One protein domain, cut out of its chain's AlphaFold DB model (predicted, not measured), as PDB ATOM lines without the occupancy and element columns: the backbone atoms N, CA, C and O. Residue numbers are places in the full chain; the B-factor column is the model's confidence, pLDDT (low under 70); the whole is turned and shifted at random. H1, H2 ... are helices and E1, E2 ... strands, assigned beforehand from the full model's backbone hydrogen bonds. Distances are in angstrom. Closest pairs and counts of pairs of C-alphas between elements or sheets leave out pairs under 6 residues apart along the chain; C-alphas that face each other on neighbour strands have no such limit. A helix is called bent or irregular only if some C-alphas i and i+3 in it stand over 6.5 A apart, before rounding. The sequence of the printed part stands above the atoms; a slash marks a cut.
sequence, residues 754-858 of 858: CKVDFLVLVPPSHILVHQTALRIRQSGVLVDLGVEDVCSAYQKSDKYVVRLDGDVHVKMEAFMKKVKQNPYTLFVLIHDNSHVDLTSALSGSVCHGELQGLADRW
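Overview. This is residues 754 to 858 of the 858 residues of an uncharacterized protein of Dissostichus mawsoni (UniProt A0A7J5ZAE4). A narrow sheet of three parallel strands stands between two helices, H4 over one face and H1 over the other, with H3 packed on the far part of H1 and short H2 next to H3. From this body a thin tail leaves after E3: residues 837 to 850, most of H5 among them, stick out and add to the length, and the end of the tail folds back. The printed part has 105 residues, with five named helices and three named strands in the order E1 H1 H2 H3 E2 H4 E3 H5; the sheet's order is E2 E1 E3. The class is mixed, helices and strands. It is only just compact, close to loose, with a radius of gyration of the C-alphas of 15.1 A, and elongated, spanning 46 by 29 by 19 A.

Along the chain. E1, residues 755 to 762, begins at C-alpha 755 (-111.910, -62.143, 30.377) and is 23.6 A long. H1, residues 766 to 778, is 18.3 A long. H2 is residues 781 to 784, 4.8 A. H3, residues 790 to 799, 15.3 A, is irregular: C-alphas 795 and 798 are 7.7 A apart. E2 is residues 801 to 803, 6.6 A. H4, residues 808 to 821, is 19.7 A long. E3, residues 825 to 831, is 19.1 A long. H5, residues 836 to 842, 10.3 A, ends at C-alpha 842 (-126.632, -38.404, -0.768).

Arrangement. E1 is the inner strand. It is parallel to E3 at 17 degrees, with N 759 and O 828 3.0 A apart, and to E2 at 28 degrees, with N 802 and O 760 2.8 A apart, both within hydrogen-bond range. E1, H1 H2 H3, E2 is a strand-helix-strand unit, two parallel neighbour strands with helices between; E2, H4, E3 is a split one, with E1 between its strands and a right-handed crossover. H1 and H4 lie on opposite faces, three layers in all. H4 runs along E1 at 10 degrees on the local plane, at a height over the sheet of 9.9 A; H1 runs along E2 at 7 degrees on the local plane, at 9.2 A. H1 and H3 touch at a shallow tilt of 25 degrees, opposite ways; their closest C-alphas are those of Ala 773 and Asp 798, 5.2 A. H2 touches H3, the closest C-alphas being Val 783 and Val 790, 6.0 A, and only grazes the sheet. H5 touches no helix and is not on the sheet. Every O i to N i+4 pair is within hydrogen-bond range in H1 and H4; H3 has 2 of 6, with 2 of 7 O i to N i+3 pairs, H5 has 1 of 3, with 1 of 4, and H2 is too short for an O i to N i+4 pair.

Size, cuts and confidence. The C-alphas farthest apart are those of Cys 791 and Gly 844, 47.3 A. The printed part has no cut, and the links between named elements are tight. Residues 843 to 858, the last being the chain's last residue, hold no named element. The mean pLDDT of the printed part is 71.1, and residues 790 to 791, 793 to 795 and 833 to 858 are under 70.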
ATOM      1  N   CYS A 754    -111.955 -60.613  34.290       81.19
ATOM      2  CA  CYS A 754    -111.031 -61.740  34.124       81.19
ATOM      3  C   CYS A 754    -110.987 -62.290  32.688       81.19
ATOM      4  O   CYS A 754    -110.195 -63.183  32.393       81.19
ATOM      5  N   LYS A 755    -111.843 -61.776  31.795       84.38
ATOM      6  CA  LYS A 755    -111.910 -62.143  30.377       84.38
ATOM      7  C   LYS A 755    -112.348 -60.949  29.531       84.38
ATOM      8  O   LYS A 755    -113.078 -60.085  30.015       84.38
ATOM      9  N   VAL A 756    -111.946 -60.937  28.264       85.00
ATOM     10  CA  VAL A 756    -112.435 -60.003  27.240       85.00
ATOM     11  C   VAL A 756    -113.175 -60.797  26.162       85.00
ATOM     12  O   VAL A 756    -112.785 -61.914  25.828       85.00
ATOM     13  N   ASP A 757    -114.248 -60.230  25.629       85.75
ATOM     14  CA  ASP A 757    -115.013 -60.755  24.496       85.75
ATOM     15  C   ASP A 757    -115.467 -59.578  23.617       85.75
ATOM     16  O   ASP A 757    -115.546 -58.446  24.095       85.75
ATOM     17  N   PHE A 758    -115.738 -59.796  22.331       88.31
ATOM     18  CA  PHE A 758    -116.019 -58.689  21.410       88.31
ATOM     19  C   PHE A 758    -117.040 -59.025  20.323       88.31
ATOM     20  O   PHE A 758    -117.335 -60.186  20.044       88.31
ATOM     21  N   LEU A 759    -117.579 -57.983  19.690       88.12
ATOM     22  CA  LEU A 759    -118.496 -58.095  18.559       88.12
ATOM     23  C   LEU A 759    -118.231 -56.962  17.565       88.12
ATOM     24  O   LEU A 759    -118.136 -55.804  17.966       88.12
ATOM     25  N   VAL A 760    -118.127 -57.279  16.273       88.12
ATOM     26  CA  VAL A 760    -117.908 -56.285  15.212       88.12
ATOM     27  C   VAL A 760    -119.182 -56.100  14.392       88.12
ATOM     28  O   VAL A 760    -119.608 -57.013  13.685       88.12
ATOM     29  N   LEU A 761    -119.780 -54.912  14.469       86.56
ATOM     30  CA  LEU A 761    -120.879 -54.475  13.612       86.56
ATOM     31  C   LEU A 761    -120.319 -53.925  12.296       86.56
ATOM     32  O   LEU A 761    -119.459 -53.043  12.296       86.56
ATOM     33  N   VAL A 762    -120.811 -54.460  11.179       85.81
ATOM     34  CA  VAL A 762    -120.324 -54.190   9.816       85.81
ATOM     35  C   VAL A 762    -121.503 -53.778   8.920       85.81
ATOM     36  O   VAL A 762    -122.567 -54.391   9.037       85.81
ATOM     37  N   PRO A 763    -121.355 -52.803   7.995       81.00
ATOM     38  CA  PRO A 763    -122.388 -52.425   7.019       81.00
ATOM     39  C   PRO A 763    -123.012 -53.616   6.251       81.00
ATOM     40  O   PRO A 763    -122.413 -54.694   6.214       81.00
ATOM     41  N   PRO A 764    -124.185 -53.457   5.592       77.81
ATOM     42  CA  PRO A 764    -124.946 -54.533   4.925       77.81
ATOM     43  C   PRO A 764    -124.295 -55.158   3.664       77.81
ATOM     44  O   PRO A 764    -124.939 -55.354   2.636       77.81
ATOM     45  N   SER A 765    -123.020 -55.542   3.734       77.12
ATOM     46  CA  SER A 765    -122.236 -56.156   2.660       77.12
ATOM     47  C   SER A 765    -121.721 -57.535   3.073       77.12
ATOM     48  O   SER A 765    -120.961 -57.670   4.031       77.12
ATOM     49  N   HIS A 766    -122.077 -58.572   2.306       76.25
ATOM     50  CA  HIS A 766    -121.503 -59.916   2.469       76.25
ATOM     51  C   HIS A 766    -119.970 -59.924   2.320       76.25
ATOM     52  O   HIS A 766    -119.294 -60.706   2.986       76.25
ATOM     53  N   ILE A 767    -119.423 -59.042   1.474       79.50
ATOM     54  CA  ILE A 767    -117.982 -58.953   1.207       79.50
ATOM     55  C   ILE A 767    -117.250 -58.430   2.447       79.50
ATOM     56  O   ILE A 767    -116.276 -59.044   2.876       79.50
ATOM     57  N   LEU A 768    -117.746 -57.349   3.064       80.81
ATOM     58  CA  LEU A 768    -117.140 -56.792   4.280       80.81
ATOM     59  C   LEU A 768    -117.233 -57.768   5.458       80.81
ATOM     60  O   LEU A 768    -116.259 -57.932   6.184       80.81
ATOM     61  N   VAL A 769    -118.360 -58.472   5.614       82.94
ATOM     62  CA  VAL A 769    -118.515 -59.510   6.649       82.94
ATOM     63  C   VAL A 769    -117.462 -60.610   6.484       82.94
ATOM     64  O   VAL A 769    -116.781 -60.949   7.450       82.94
ATOM     65  N   HIS A 770    -117.278 -61.128   5.264       82.06
ATOM     66  CA  HIS A 770    -116.290 -62.177   5.006       82.06
ATOM     67  C   HIS A 770    -114.847 -61.675   5.175       82.06
ATOM     68  O   HIS A 770    -114.030 -62.367   5.779       82.06
ATOM     69  N   GLN A 771    -114.534 -60.457   4.716       81.88
ATOM     70  CA  GLN A 771    -113.217 -59.842   4.912       81.88
ATOM     71  C   GLN A 771    -112.897 -59.613   6.395       81.88
ATOM     72  O   GLN A 771    -111.799 -59.945   6.835       81.88
ATOM     73  N   THR A 772    -113.831 -59.079   7.184       84.19
ATOM     74  CA  THR A 772    -113.626 -58.828   8.619       84.19
ATOM     75  C   THR A 772    -113.504 -60.137   9.400       84.19
ATOM     76  O   THR A 772    -112.585 -60.268  10.207       84.19
ATOM     77  N   ALA A 773    -114.331 -61.148   9.110       85.62
ATOM     78  CA  ALA A 773    -114.199 -62.472   9.723       85.62
ATOM     79  C   ALA A 773    -112.861 -63.150   9.362       85.62
ATOM     80  O   ALA A 773    -112.234 -63.777  10.216       85.62
ATOM     81  N   LEU A 774    -112.381 -62.977   8.125       81.25
ATOM     82  CA  LEU A 774    -111.072 -63.466   7.691       81.25
ATOM     83  C   LEU A 774    -109.915 -62.717   8.380       81.25
ATOM     84  O   LEU A 774    -108.985 -63.375   8.838       81.25
ATOM     85  N   ARG A 775    -109.997 -61.392   8.573       81.00
ATOM     86  CA  ARG A 775    -109.002 -60.630   9.361       81.00
ATOM     87  C   ARG A 775    -108.945 -61.083  10.822       81.00
ATOM     88  O   ARG A 775    -107.851 -61.298  11.327       81.00
ATOM     89  N   ILE A 776    -110.095 -61.287  11.473       83.56
ATOM     90  CA  ILE A 776    -110.182 -61.815  12.852       83.56
ATOM     91  C   ILE A 776    -109.535 -63.207  12.956       83.56
ATOM     92  O   ILE A 776    -108.905 -63.535  13.958       83.56
ATOM     93  N   ARG A 777    -109.667 -64.023  11.903       80.81
ATOM     94  CA  ARG A 777    -109.046 -65.349  11.800       80.81
ATOM     95  C   ARG A 777    -107.529 -65.279  11.587       80.81
ATOM     96  O   ARG A 777    -106.810 -66.105  12.137       80.81
ATOM     97  N   GLN A 778    -107.047 -64.304  10.814       74.69
ATOM     98  CA  GLN A 778    -105.614 -64.050  10.607       74.69
ATOM     99  C   GLN A 778    -104.922 -63.494  11.856       74.69
ATOM    100  O   GLN A 778    -103.757 -63.797  12.086       74.69
ATOM    101  N   SER A 779    -105.612 -62.668  12.645       77.25
ATOM    102  CA  SER A 779    -104.991 -61.860  13.698       77.25
ATOM    103  C   SER A 779    -104.774 -62.573  15.037       77.25
ATOM    104  O   SER A 779    -104.447 -61.891  16.000       77.25
ATOM    105  N   GLY A 780    -105.033 -63.883  15.149       77.81
ATOM    106  CA  GLY A 780    -104.870 -64.675  16.387       77.81
ATOM    107  C   GLY A 780    -105.899 -64.406  17.500       77.81
ATOM    108  O   GLY A 780    -106.289 -65.328  18.211       77.81
ATOM    109  N   VAL A 781    -106.421 -63.178  17.570       83.81
ATOM    110  CA  VAL A 781    -107.165 -62.555  18.683       83.81
ATOM    111  C   VAL A 781    -108.223 -63.405  19.407       83.81
ATOM    112  O   VAL A 781    -108.411 -63.236  20.607       83.81
ATOM    113  N   LEU A 782    -108.915 -64.330  18.733       82.94
ATOM    114  CA  LEU A 782    -109.886 -65.228  19.386       82.94
ATOM    115  C   LEU A 782    -109.223 -66.247  20.331       82.94
ATOM    116  O   LEU A 782    -109.832 -66.633  21.329       82.94
ATOM    117  N   VAL A 783    -107.989 -66.649  20.016       82.81
ATOM    118  CA  VAL A 783    -107.133 -67.515  20.835       82.81
ATOM    119  C   VAL A 783    -106.407 -66.679  21.890       82.81
ATOM    120  O   VAL A 783    -106.417 -67.052  23.060       82.81
ATOM    121  N   ASP A 784    -105.858 -65.518  21.512       81.69
ATOM    122  CA  ASP A 784    -105.098 -64.644  22.425       81.69
ATOM    123  C   ASP A 784    -105.955 -64.113  23.589       81.69
ATOM    124  O   ASP A 784    -105.481 -63.989  24.716       81.69
ATOM    125  N   LEU A 785    -107.242 -63.840  23.336       80.19
ATOM    126  CA  LEU A 785    -108.228 -63.460  24.358       80.19
ATOM    127  C   LEU A 785    -108.896 -64.675  25.043       80.19
ATOM    128  O   LEU A 785    -109.822 -64.511  25.842       80.19
ATOM    129  N   GLY A 786    -108.473 -65.902  24.719       77.38
ATOM    130  CA  GLY A 786    -108.995 -67.144  25.296       77.38
ATOM    131  C   GLY A 786    -110.496 -67.349  25.071       77.38
ATOM    132  O   GLY A 786    -111.185 -67.884  25.946       77.38
ATOM    133  N   VAL A 787    -111.045 -66.862  23.953       80.19
ATOM    134  CA  VAL A 787    -112.490 -66.890  23.660       80.19
ATOM    135  C   VAL A 787    -112.901 -68.212  23.012       80.19
ATOM    136  O   VAL A 787    -113.953 -68.747  23.360       80.19
ATOM    137  N   GLU A 788    -112.068 -68.738  22.114       80.88
ATOM    138  CA  GLU A 788    -112.253 -69.990  21.372       80.88
ATOM    139  C   GLU A 788    -110.906 -70.722  21.212       80.88
ATOM    140  O   GLU A 788    -109.864 -70.081  21.081       80.88
ATOM    141  N   ASP A 789    -110.925 -72.057  21.188       78.62
ATOM    142  CA  ASP A 789    -109.727 -72.881  20.976       78.62
ATOM    143  C   ASP A 789    -109.127 -72.687  19.573       78.62
ATOM    144  O   ASP A 789    -109.825 -72.356  18.613       78.62
ATOM    145  N   VAL A 790    -107.838 -73.009  19.416       69.75
ATOM    146  CA  VAL A 790    -107.097 -72.913  18.138       69.75
ATOM    147  C   VAL A 790    -107.849 -73.578  16.972       69.75
ATOM    148  O   VAL A 790    -107.960 -73.007  15.886       69.75
ATOM    149  N   CYS A 791    -108.428 -74.759  17.208       67.25
ATOM    150  CA  CYS A 791    -109.183 -75.506  16.199       67.25
ATOM    151  C   CYS A 791    -110.562 -74.897  15.887       67.25
ATOM    152  O   CYS A 791    -111.056 -75.040  14.769       67.25
ATOM    153  N   SER A 792    -111.210 -74.231  16.848       70.88
ATOM    154  CA  SER A 792    -112.569 -73.703  16.687       70.88
ATOM    155  C   SER A 792    -112.601 -72.242  16.236       70.88
ATOM    156  O   SER A 792    -113.504 -71.869  15.482       70.88
ATOM    157  N   ALA A 793    -111.599 -71.433  16.594       68.19
ATOM    158  CA  ALA A 793    -111.417 -70.062  16.114       68.19
ATOM    159  C   ALA A 793    -111.431 -69.985  14.574       68.19
ATOM    160  O   ALA A 793    -112.106 -69.131  13.992       68.19
ATOM    161  N   TYR A 794    -110.790 -70.952  13.904       67.00
ATOM    162  CA  TYR A 794    -110.748 -71.059  12.440       67.00
ATOM    163  C   TYR A 794    -112.103 -71.331  11.765       67.00
ATOM    164  O   TYR A 794    -112.252 -71.039  10.578       67.00
ATOM    165  N   GLN A 795    -113.087 -71.874  12.487       69.00
ATOM    166  CA  GLN A 795    -114.415 -72.203  11.949       69.00
ATOM    167  C   GLN A 795    -115.525 -71.274  12.470       69.00
ATOM    168  O   GLN A 795    -116.591 -71.186  11.865       69.00
ATOM    169  N   LYS A 796    -115.294 -70.576  13.590       75.62
ATOM    170  CA  LYS A 796    -116.306 -69.771  14.292       75.62
ATOM    171  C   LYS A 796    -116.111 -68.253  14.186       75.62
ATOM    172  O   LYS A 796    -116.958 -67.537  14.717       75.62
ATOM    173  N   SER A 797    -115.077 -67.756  13.496       74.88
ATOM    174  CA  SER A 797    -114.819 -66.311  13.292       74.88
ATOM    175  C   SER A 797    -116.066 -65.509  12.903       74.88
ATOM    176  O   SER A 797    -116.297 -64.408  13.392       74.88
ATOM    177  N   ASP A 798    -116.914 -66.109  12.075       80.94
ATOM    178  CA  ASP A 798    -118.091 -65.501  11.461       80.94
ATOM    179  C   ASP A 798    -119.224 -65.240  12.483       80.94
ATOM    180  O   ASP A 798    -120.181 -64.533  12.180       80.94
ATOM    181  N   LYS A 799    -119.115 -65.769  13.715       82.38
ATOM    182  CA  LYS A 799    -120.027 -65.469  14.836       82.38
ATOM    183  C   LYS A 799    -119.751 -64.117  15.498       82.38
ATOM    184  O   LYS A 799    -120.652 -63.558  16.114       82.38
ATOM    185  N   TYR A 800    -118.524 -63.613  15.375       84.31
ATOM    186  CA  TYR A 800    -118.055 -62.368  15.995       84.31
ATOM    187  C   TYR A 800    -118.270 -61.147  15.089       84.31
ATOM    188  O   TYR A 800    -117.925 -60.027  15.460       84.31
ATOM    189  N   VAL A 801    -118.858 -61.356  13.906       87.12
ATOM    190  CA  VAL A 801    -119.143 -60.319  12.911       87.12
ATOM    191  C   VAL A 801    -120.641 -60.287  12.629       87.12
ATOM    192  O   VAL A 801    -121.219 -61.240  12.107       87.12
ATOM    193  N   VAL A 802    -121.285 -59.171  12.961       85.50
ATOM    194  CA  VAL A 802    -122.717 -58.951  12.753       85.50
ATOM    195  C   VAL A 802    -122.905 -57.929  11.642       85.50
ATOM    196  O   VAL A 802    -122.510 -56.772  11.746       85.50
ATOM    197  N   ARG A 803    -123.531 -58.376  10.553       85.56
ATOM    198  CA  ARG A 803    -123.973 -57.510   9.462       85.56
ATOM    199  C   ARG A 803    -125.132 -56.635   9.932       85.56
ATOM    200  O   ARG A 803    -126.044 -57.156  10.565       85.56
ATOM    201  N   LEU A 804    -125.133 -55.360   9.553       80.44
ATOM    202  CA  LEU A 804    -126.219 -54.408   9.789       80.44
ATOM    203  C   LEU A 804    -127.414 -54.668   8.845       80.44
ATOM    204  O   LEU A 804    -127.659 -53.920   7.904       80.44
ATOM    205  N   ASP A 805    -128.111 -55.783   9.075       78.56
ATOM    206  CA  ASP A 805    -129.299 -56.262   8.358       78.56
ATOM    207  C   ASP A 805    -130.534 -56.414   9.282       78.56
ATOM    208  O   ASP A 805    -130.554 -55.923  10.410       78.56
ATOM    209  N   GLY A 806    -131.593 -57.087   8.812       71.44
ATOM    210  CA  GLY A 806    -132.800 -57.341   9.614       71.44
ATOM    211  C   GLY A 806    -132.611 -58.308  10.795       71.44
ATOM    212  O   GLY A 806    -133.427 -58.298  11.713       71.44
ATOM    213  N   ASP A 807    -131.534 -59.101  10.819       73.56
ATOM    214  CA  ASP A 807    -131.249 -60.078  11.879       73.56
ATOM    215  C   ASP A 807    -130.423 -59.470  13.033       73.56
ATOM    216  O   ASP A 807    -130.183 -60.142  14.044       73.56
ATOM    217  N   VAL A 808    -129.985 -58.205  12.910       80.62
ATOM    218  CA  VAL A 808    -129.187 -57.479  13.922       80.62
ATOM    219  C   VAL A 808    -129.825 -57.556  15.294       80.62
ATOM    220  O   VAL A 808    -129.142 -57.906  16.252       80.62
ATOM    221  N   HIS A 809    -131.121 -57.259  15.398       77.00
ATOM    222  CA  HIS A 809    -131.811 -57.195  16.685       77.00
ATOM    223  C   HIS A 809    -131.766 -58.537  17.423       77.00
ATOM    224  O   HIS A 809    -131.459 -58.563  18.610       77.00
ATOM    225  N   VAL A 810    -131.951 -59.656  16.715       82.12
ATOM    226  CA  VAL A 810    -131.893 -61.007  17.304       82.12
ATOM    227  C   VAL A 810    -130.475 -61.344  17.780       82.12
ATOM    228  O   VAL A 810    -130.290 -61.912  18.858       82.12
ATOM    229  N   LYS A 811    -129.449 -60.969  17.003       81.69
ATOM    230  CA  LYS A 811    -128.040 -61.182  17.377       81.69
ATOM    231  C   LYS A 811    -127.603 -60.261  18.521       81.69
ATOM    232  O   LYS A 811    -126.857 -60.703  19.393       81.69
ATOM    233  N   MET A 812    -128.103 -59.026  18.561       82.62
ATOM    234  CA  MET A 812    -127.835 -58.062  19.628       82.62
ATOM    235  C   MET A 812    -128.546 -58.448  20.930       82.62
ATOM    236  O   MET A 812    -127.914 -58.432  21.977       82.62
ATOM    237  N   GLU A 813    -129.803 -58.902  20.898       83.50
ATOM    238  CA  GLU A 813    -130.460 -59.460  22.090       83.50
ATOM    239  C   GLU A 813    -129.702 -60.675  22.640       83.50
ATOM    240  O   GLU A 813    -129.503 -60.784  23.852       83.50
ATOM    241  N   ALA A 814    -129.221 -61.569  21.769       84.44
ATOM    242  CA  ALA A 814    -128.395 -62.703  22.179       84.44
ATOM    243  C   ALA A 814    -127.057 -62.257  22.805       84.44
ATOM    244  O   ALA A 814    -126.639 -62.821  23.819       84.44
ATOM    245  N   PHE A 815    -126.414 -61.221  22.254       85.38
ATOM    246  CA  PHE A 815    -125.206 -60.617  22.818       85.38
ATOM    247  C   PHE A 815    -125.483 -59.957  24.176       85.38
ATOM    248  O   PHE A 815    -124.847 -60.309  25.163       85.38
ATOM    249  N   MET A 816    -126.497 -59.101  24.286       85.00
ATOM    250  CA  MET A 816    -126.866 -58.421  25.534       85.00
ATOM    251  C   MET A 816    -127.344 -59.392  26.623       85.00
ATOM    252  O   MET A 816    -127.134 -59.152  27.813       85.00
ATOM    253  N   LYS A 817    -127.929 -60.534  26.240       85.69
ATOM    254  CA  LYS A 817    -128.191 -61.655  27.150       85.69
ATOM    255  C   LYS A 817    -126.890 -62.296  27.646       85.69
ATOM    256  O   LYS A 817    -126.790 -62.571  28.838       85.69
ATOM    257  N   LYS A 818    -125.887 -62.473  26.777       85.12
ATOM    258  CA  LYS A 818    -124.542 -62.953  27.148       85.12
ATOM    259  C   LYS A 818    -123.826 -61.970  28.084       85.12
ATOM    260  O   LYS A 818    -123.281 -62.421  29.087       85.12
ATOM    261  N   VAL A 819    -123.904 -60.658  27.829       86.06
ATOM    262  CA  VAL A 819    -123.377 -59.600  28.719       86.06
ATOM    263  C   VAL A 819    -123.976 -59.739  30.123       86.06
ATOM    264  O   VAL A 819    -123.251 -59.928  31.097       86.06
ATOM    265  N   LYS A 820    -125.312 -59.767  30.224       83.81
ATOM    266  CA  LYS A 820    -126.045 -59.899  31.500       83.81
ATOM    267  C   LYS A 820    -125.794 -61.223  32.238       83.81
ATOM    268  O   LYS A 820    -126.098 -61.316  33.422       83.81
ATOM    269  N   GLN A 821    -125.255 -62.239  31.562       86.19
ATOM    270  CA  GLN A 821    -124.902 -63.537  32.145       86.19
ATOM    271  C   GLN A 821    -123.435 -63.639  32.601       86.19
ATOM    272  O   GLN A 821    -123.115 -64.561  33.345       86.19
ATOM    273  N   ASN A 822    -122.545 -62.732  32.178       84.19
ATOM    274  CA  ASN A 822    -121.096 -62.845  32.398       84.19
ATOM    275  C   ASN A 822    -120.509 -61.543  32.990       84.19
ATOM    276  O   ASN A 822    -119.733 -60.863  32.321       84.19
ATOM    277  N   PRO A 823    -120.841 -61.184  34.248       78.38
ATOM    278  CA  PRO A 823    -120.497 -59.881  34.838       78.38
ATOM    279  C   PRO A 823    -118.989 -59.625  35.023       78.38
ATOM    280  O   PRO A 823    -118.592 -58.482  35.220       78.38
ATOM    281  N   TYR A 824    -118.151 -60.664  34.946       83.25
ATOM    282  CA  TYR A 824    -116.685 -60.572  35.029       83.25
ATOM    283  C   TYR A 824    -115.993 -60.589  33.651       83.25
ATOM    284  O   TYR A 824    -114.778 -60.757  33.570       83.25
ATOM    285  N   THR A 825    -116.744 -60.450  32.553       84.44
ATOM    286  CA  THR A 825    -116.203 -60.344  31.187       84.44
ATOM    287  C   THR A 825    -116.384 -58.926  30.652       84.44
ATOM    288  O   THR A 825    -117.492 -58.393  30.673       84.44
ATOM    289  N   LEU A 826    -115.305 -58.320  30.159       84.06
ATOM    290  CA  LEU A 826    -115.342 -57.042  29.453       84.06
ATOM    291  C   LEU A 826    -115.806 -57.285  28.013       84.06
ATOM    292  O   LEU A 826    -115.121 -57.962  27.247       84.06
ATOM    293  N   PHE A 827    -116.958 -56.730  27.643       84.38
ATOM    294  CA  PHE A 827    -117.521 -56.856  26.300       84.38
ATOM    295  C   PHE A 827    -117.229 -55.607  25.463       84.38
ATOM    296  O   PHE A 827    -117.627 -54.506  25.830       84.38
ATOM    297  N   VAL A 828    -116.554 -55.783  24.325       84.38
ATOM    298  CA  VAL A 828    -116.146 -54.694  23.426       84.38
ATOM    299  C   VAL A 828    -116.986 -54.719  22.147       84.38
ATOM    300  O   VAL A 828    -116.839 -55.611  21.310       84.38
ATOM    301  N   LEU A 829    -117.861 -53.727  21.973       83.50
ATOM    302  CA  LEU A 829    -118.636 -53.545  20.744       83.50
ATOM    303  C   LEU A 829    -117.895 -52.596  19.790       83.50
ATOM    304  O   LEU A 829    -117.659 -51.436  20.117       83.50
ATOM    305  N   ILE A 830    -117.532 -53.086  18.606       85.31
ATOM    306  CA  ILE A 830    -116.829 -52.320  17.568       85.31
ATOM    307  C   ILE A 830    -117.822 -52.019  16.446       85.31
ATOM    308  O   ILE A 830    -118.324 -52.946  15.817       85.31
ATOM    309  N   HIS A 831    -118.097 -50.743  16.168       81.44
ATOM    310  CA  HIS A 831    -119.028 -50.335  15.111       81.44
ATOM    311  C   HIS A 831    -118.300 -49.679  13.931       81.44
ATOM    312  O   HIS A 831    -117.770 -48.575  14.053       81.44
ATOM    313  N   ASP A 832    -118.309 -50.329  12.765       73.81
ATOM    314  CA  ASP A 832    -117.764 -49.764  11.529       73.81
ATOM    315  C   ASP A 832    -118.743 -48.734  10.929       73.81
ATOM    316  O   ASP A 832    -119.706 -49.067  10.238       73.81
ATOM    317  N   ASN A 833    -118.501 -47.455  11.234       62.06
ATOM    318  CA  ASN A 833    -119.303 -46.315  10.776       62.06
ATOM    319  C   ASN A 833    -118.961 -45.812   9.358       62.06
ATOM    320  O   ASN A 833    -119.553 -44.828   8.919       62.06
ATOM    321  N   SER A 834    -118.063 -46.470   8.612       54.00
ATOM    322  CA  SER A 834    -117.506 -45.974   7.333       54.00
ATOM    323  C   SER A 834    -118.517 -45.642   6.220       54.00
ATOM    324  O   SER A 834    -118.160 -44.998   5.235       54.00
ATOM    325  N   HIS A 835    -119.782 -46.048   6.360       50.12
ATOM    326  CA  HIS A 835    -120.856 -45.793   5.395       50.12
ATOM    327  C   HIS A 835    -121.796 -44.624   5.770       50.12
ATOM    328  O   HIS A 835    -122.580 -44.174   4.927       50.12
ATOM    329  N   VAL A 836    -121.746 -44.135   7.017       47.69
ATOM    330  CA  VAL A 836    -122.685 -43.120   7.537       47.69
ATOM    331  C   VAL A 836    -122.525 -41.790   6.798       47.69
ATOM    332  O   VAL A 836    -123.517 -41.211   6.347       47.69
ATOM    333  N   ASP A 837    -121.285 -41.347   6.585       41.47
ATOM    334  CA  ASP A 837    -120.995 -40.055   5.954       41.47
ATOM    335  C   ASP A 837    -121.320 -40.048   4.449       41.47
ATOM    336  O   ASP A 837    -121.807 -39.049   3.921       41.47
ATOM    337  N   LEU A 838    -121.151 -41.180   3.750       36.62
ATOM    338  CA  LEU A 838    -121.454 -41.266   2.313       36.62
ATOM    339  C   LEU A 838    -122.959 -41.301   2.011       36.62
ATOM    340  O   LEU A 838    -123.382 -40.747   0.996       36.62
ATOM    341  N   THR A 839    -123.785 -41.948   2.844       35.81
ATOM    342  CA  THR A 839    -125.230 -42.070   2.545       35.81
ATOM    343  C   THR A 839    -126.106 -40.993   3.169       35.81
ATOM    344  O   THR A 839    -127.098 -40.614   2.542       35.81
ATOM    345  N   SER A 840    -125.731 -40.430   4.320       38.84
ATOM    346  CA  SER A 840    -126.440 -39.279   4.901       38.84
ATOM    347  C   SER A 840    -126.389 -38.044   3.988       38.84
ATOM    348  O   SER A 840    -127.396 -37.353   3.834       38.84
ATOM    349  N   ALA A 841    -125.261 -37.823   3.306       36.03
ATOM    350  CA  ALA A 841    -125.065 -36.731   2.355       36.03
ATOM    351  C   ALA A 841    -125.846 -36.884   1.031       36.03
ATOM    352  O   ALA A 841    -126.215 -35.887   0.411       36.03
ATOM    353  N   LEU A 842    -126.095 -38.121   0.575       36.12
ATOM    354  CA  LEU A 842    -126.632 -38.404  -0.768       36.12
ATOM    355  C   LEU A 842    -128.101 -38.857  -0.804       36.12
ATOM    356  O   LEU A 842    -128.710 -38.823  -1.871       36.12
ATOM    357  N   SER A 843    -128.693 -39.275   0.321       32.47
ATOM    358  CA  SER A 843    -130.048 -39.854   0.357       32.47
ATOM    359  C   SER A 843    -131.025 -39.092   1.255       32.47
ATOM    360  O   SER A 843    -131.453 -39.581   2.296       32.47
ATOM    361  N   GLY A 844    -131.510 -37.939   0.779       36.09
ATOM    362  CA  GLY A 844    -132.633 -37.201   1.388       36.09
ATOM    363  C   GLY A 844    -134.007 -37.902   1.314       36.09
ATOM    364  O   GLY A 844    -135.034 -37.227   1.333       36.09
ATOM    365  N   SER A 845    -134.050 -39.231   1.154       35.38
ATOM    366  CA  SER A 845    -135.285 -40.025   1.072       35.38
ATOM    367  C   SER A 845    -135.066 -41.517   1.392       35.38
ATOM    368  O   SER A 845    -135.296 -42.395   0.564       35.38
ATOM    369  N   VAL A 846    -134.628 -41.812   2.619       30.02
ATOM    370  CA  VAL A 846    -134.759 -43.141   3.253       30.02
ATOM    371  C   VAL A 846    -135.371 -42.938   4.645       30.02
ATOM    372  O   VAL A 846    -135.240 -41.863   5.229       30.02
ATOM    373  N   CYS A 847    -136.123 -43.920   5.149       28.92
ATOM    374  CA  CYS A 847    -136.948 -43.782   6.353       28.92
ATOM    375  C   CYS A 847    -136.152 -43.360   7.605       28.92
ATOM    376  O   CYS A 847    -135.161 -43.988   7.972       28.92
ATOM    377  N   HIS A 848    -136.636 -42.325   8.298       33.12
ATOM    378  CA  HIS A 848    -136.099 -41.874   9.585       33.12
ATOM    379  C   HIS A 848    -136.195 -42.966  10.672       33.12
ATOM    380  O   HIS A 848    -137.288 -43.449  10.954       33.12
ATOM    381  N   GLY A 849    -135.096 -43.199  11.402       33.84
ATOM    382  CA  GLY A 849    -135.163 -43.295  12.871       33.84
ATOM    383  C   GLY A 849    -134.763 -44.600  13.575       33.84
ATOM    384  O   GLY A 849    -134.579 -44.553  14.794       33.84
ATOM    385  N   GLU A 850    -134.616 -45.733  12.877       41.38
ATOM    386  CA  GLU A 850    -134.460 -47.044  13.552       41.38
ATOM    387  C   GLU A 850    -133.030 -47.608  13.593       41.38
ATOM    388  O   GLU A 850    -132.640 -48.160  14.618       41.38
ATOM    389  N   LEU A 851    -132.223 -47.437  12.536       42.66
ATOM    390  CA  LEU A 851    -130.841 -47.959  12.490       42.66
ATOM    391  C   LEU A 851    -129.780 -46.965  13.003       42.66
ATOM    392  O   LEU A 851    -128.697 -47.377  13.418       42.66
ATOM    393  N   GLN A 852    -130.076 -45.662  12.997       39.97
ATOM    394  CA  GLN A 852    -129.145 -44.631  13.465       39.97
ATOM    395  C   GLN A 852    -129.133 -44.601  15.004       39.97
ATOM    396  O   GLN A 852    -130.159 -44.317  15.626       39.97
ATOM    397  N   GLY A 853    -127.977 -44.882  15.611       45.50
ATOM    398  CA  GLY A 853    -127.811 -44.920  17.070       45.50
ATOM    399  C   GLY A 853    -128.094 -46.278  17.726       45.50
ATOM    400  O   GLY A 853    -128.402 -46.330  18.913       45.50
ATOM    401  N   LEU A 854    -127.991 -47.396  16.991       49.91
ATOM    402  CA  LEU A 854    -128.057 -48.743  17.589       49.91
ATOM    403  C   LEU A 854    -126.827 -49.125  18.435       49.91
ATOM    404  O   LEU A 854    -126.877 -50.147  19.110       49.91
ATOM    405  N   ALA A 855    -125.761 -48.321  18.439       46.56
ATOM    406  CA  ALA A 855    -124.696 -48.423  19.438       46.56
ATOM    407  C   ALA A 855    -125.049 -47.655  20.729       46.56
ATOM    408  O   ALA A 855    -124.776 -48.136  21.820       46.56
ATOM    409  N   ASP A 856    -125.711 -46.498  20.613       46.03
ATOM    410  CA  ASP A 856    -125.975 -45.581  21.737       46.03
ATOM    411  C   ASP A 856    -127.249 -45.923  22.542       46.03
ATOM    412  O   ASP A 856    -127.551 -45.274  23.543       46.03
ATOM    413  N   ARG A 857    -128.041 -46.904  22.083       47.25
ATOM    414  CA  ARG A 857    -129.332 -47.306  22.683       47.25
ATOM    415  C   ARG A 857    -129.297 -48.585  23.537       47.25
ATOM    416  O   ARG A 857    -130.351 -48.933  24.072       47.25
ATOM    417  N   TRP A 858    -128.171 -49.299  23.615       42.12
ATOM    418  CA  TRP A 858    -128.105 -50.676  24.138       42.12
ATOM    419  C   TRP A 858    -127.113 -50.844  25.292       42.12
ATOM    420  O   TRP A 858    -125.948 -50.433  25.129       42.12
TER     421      TRP A 858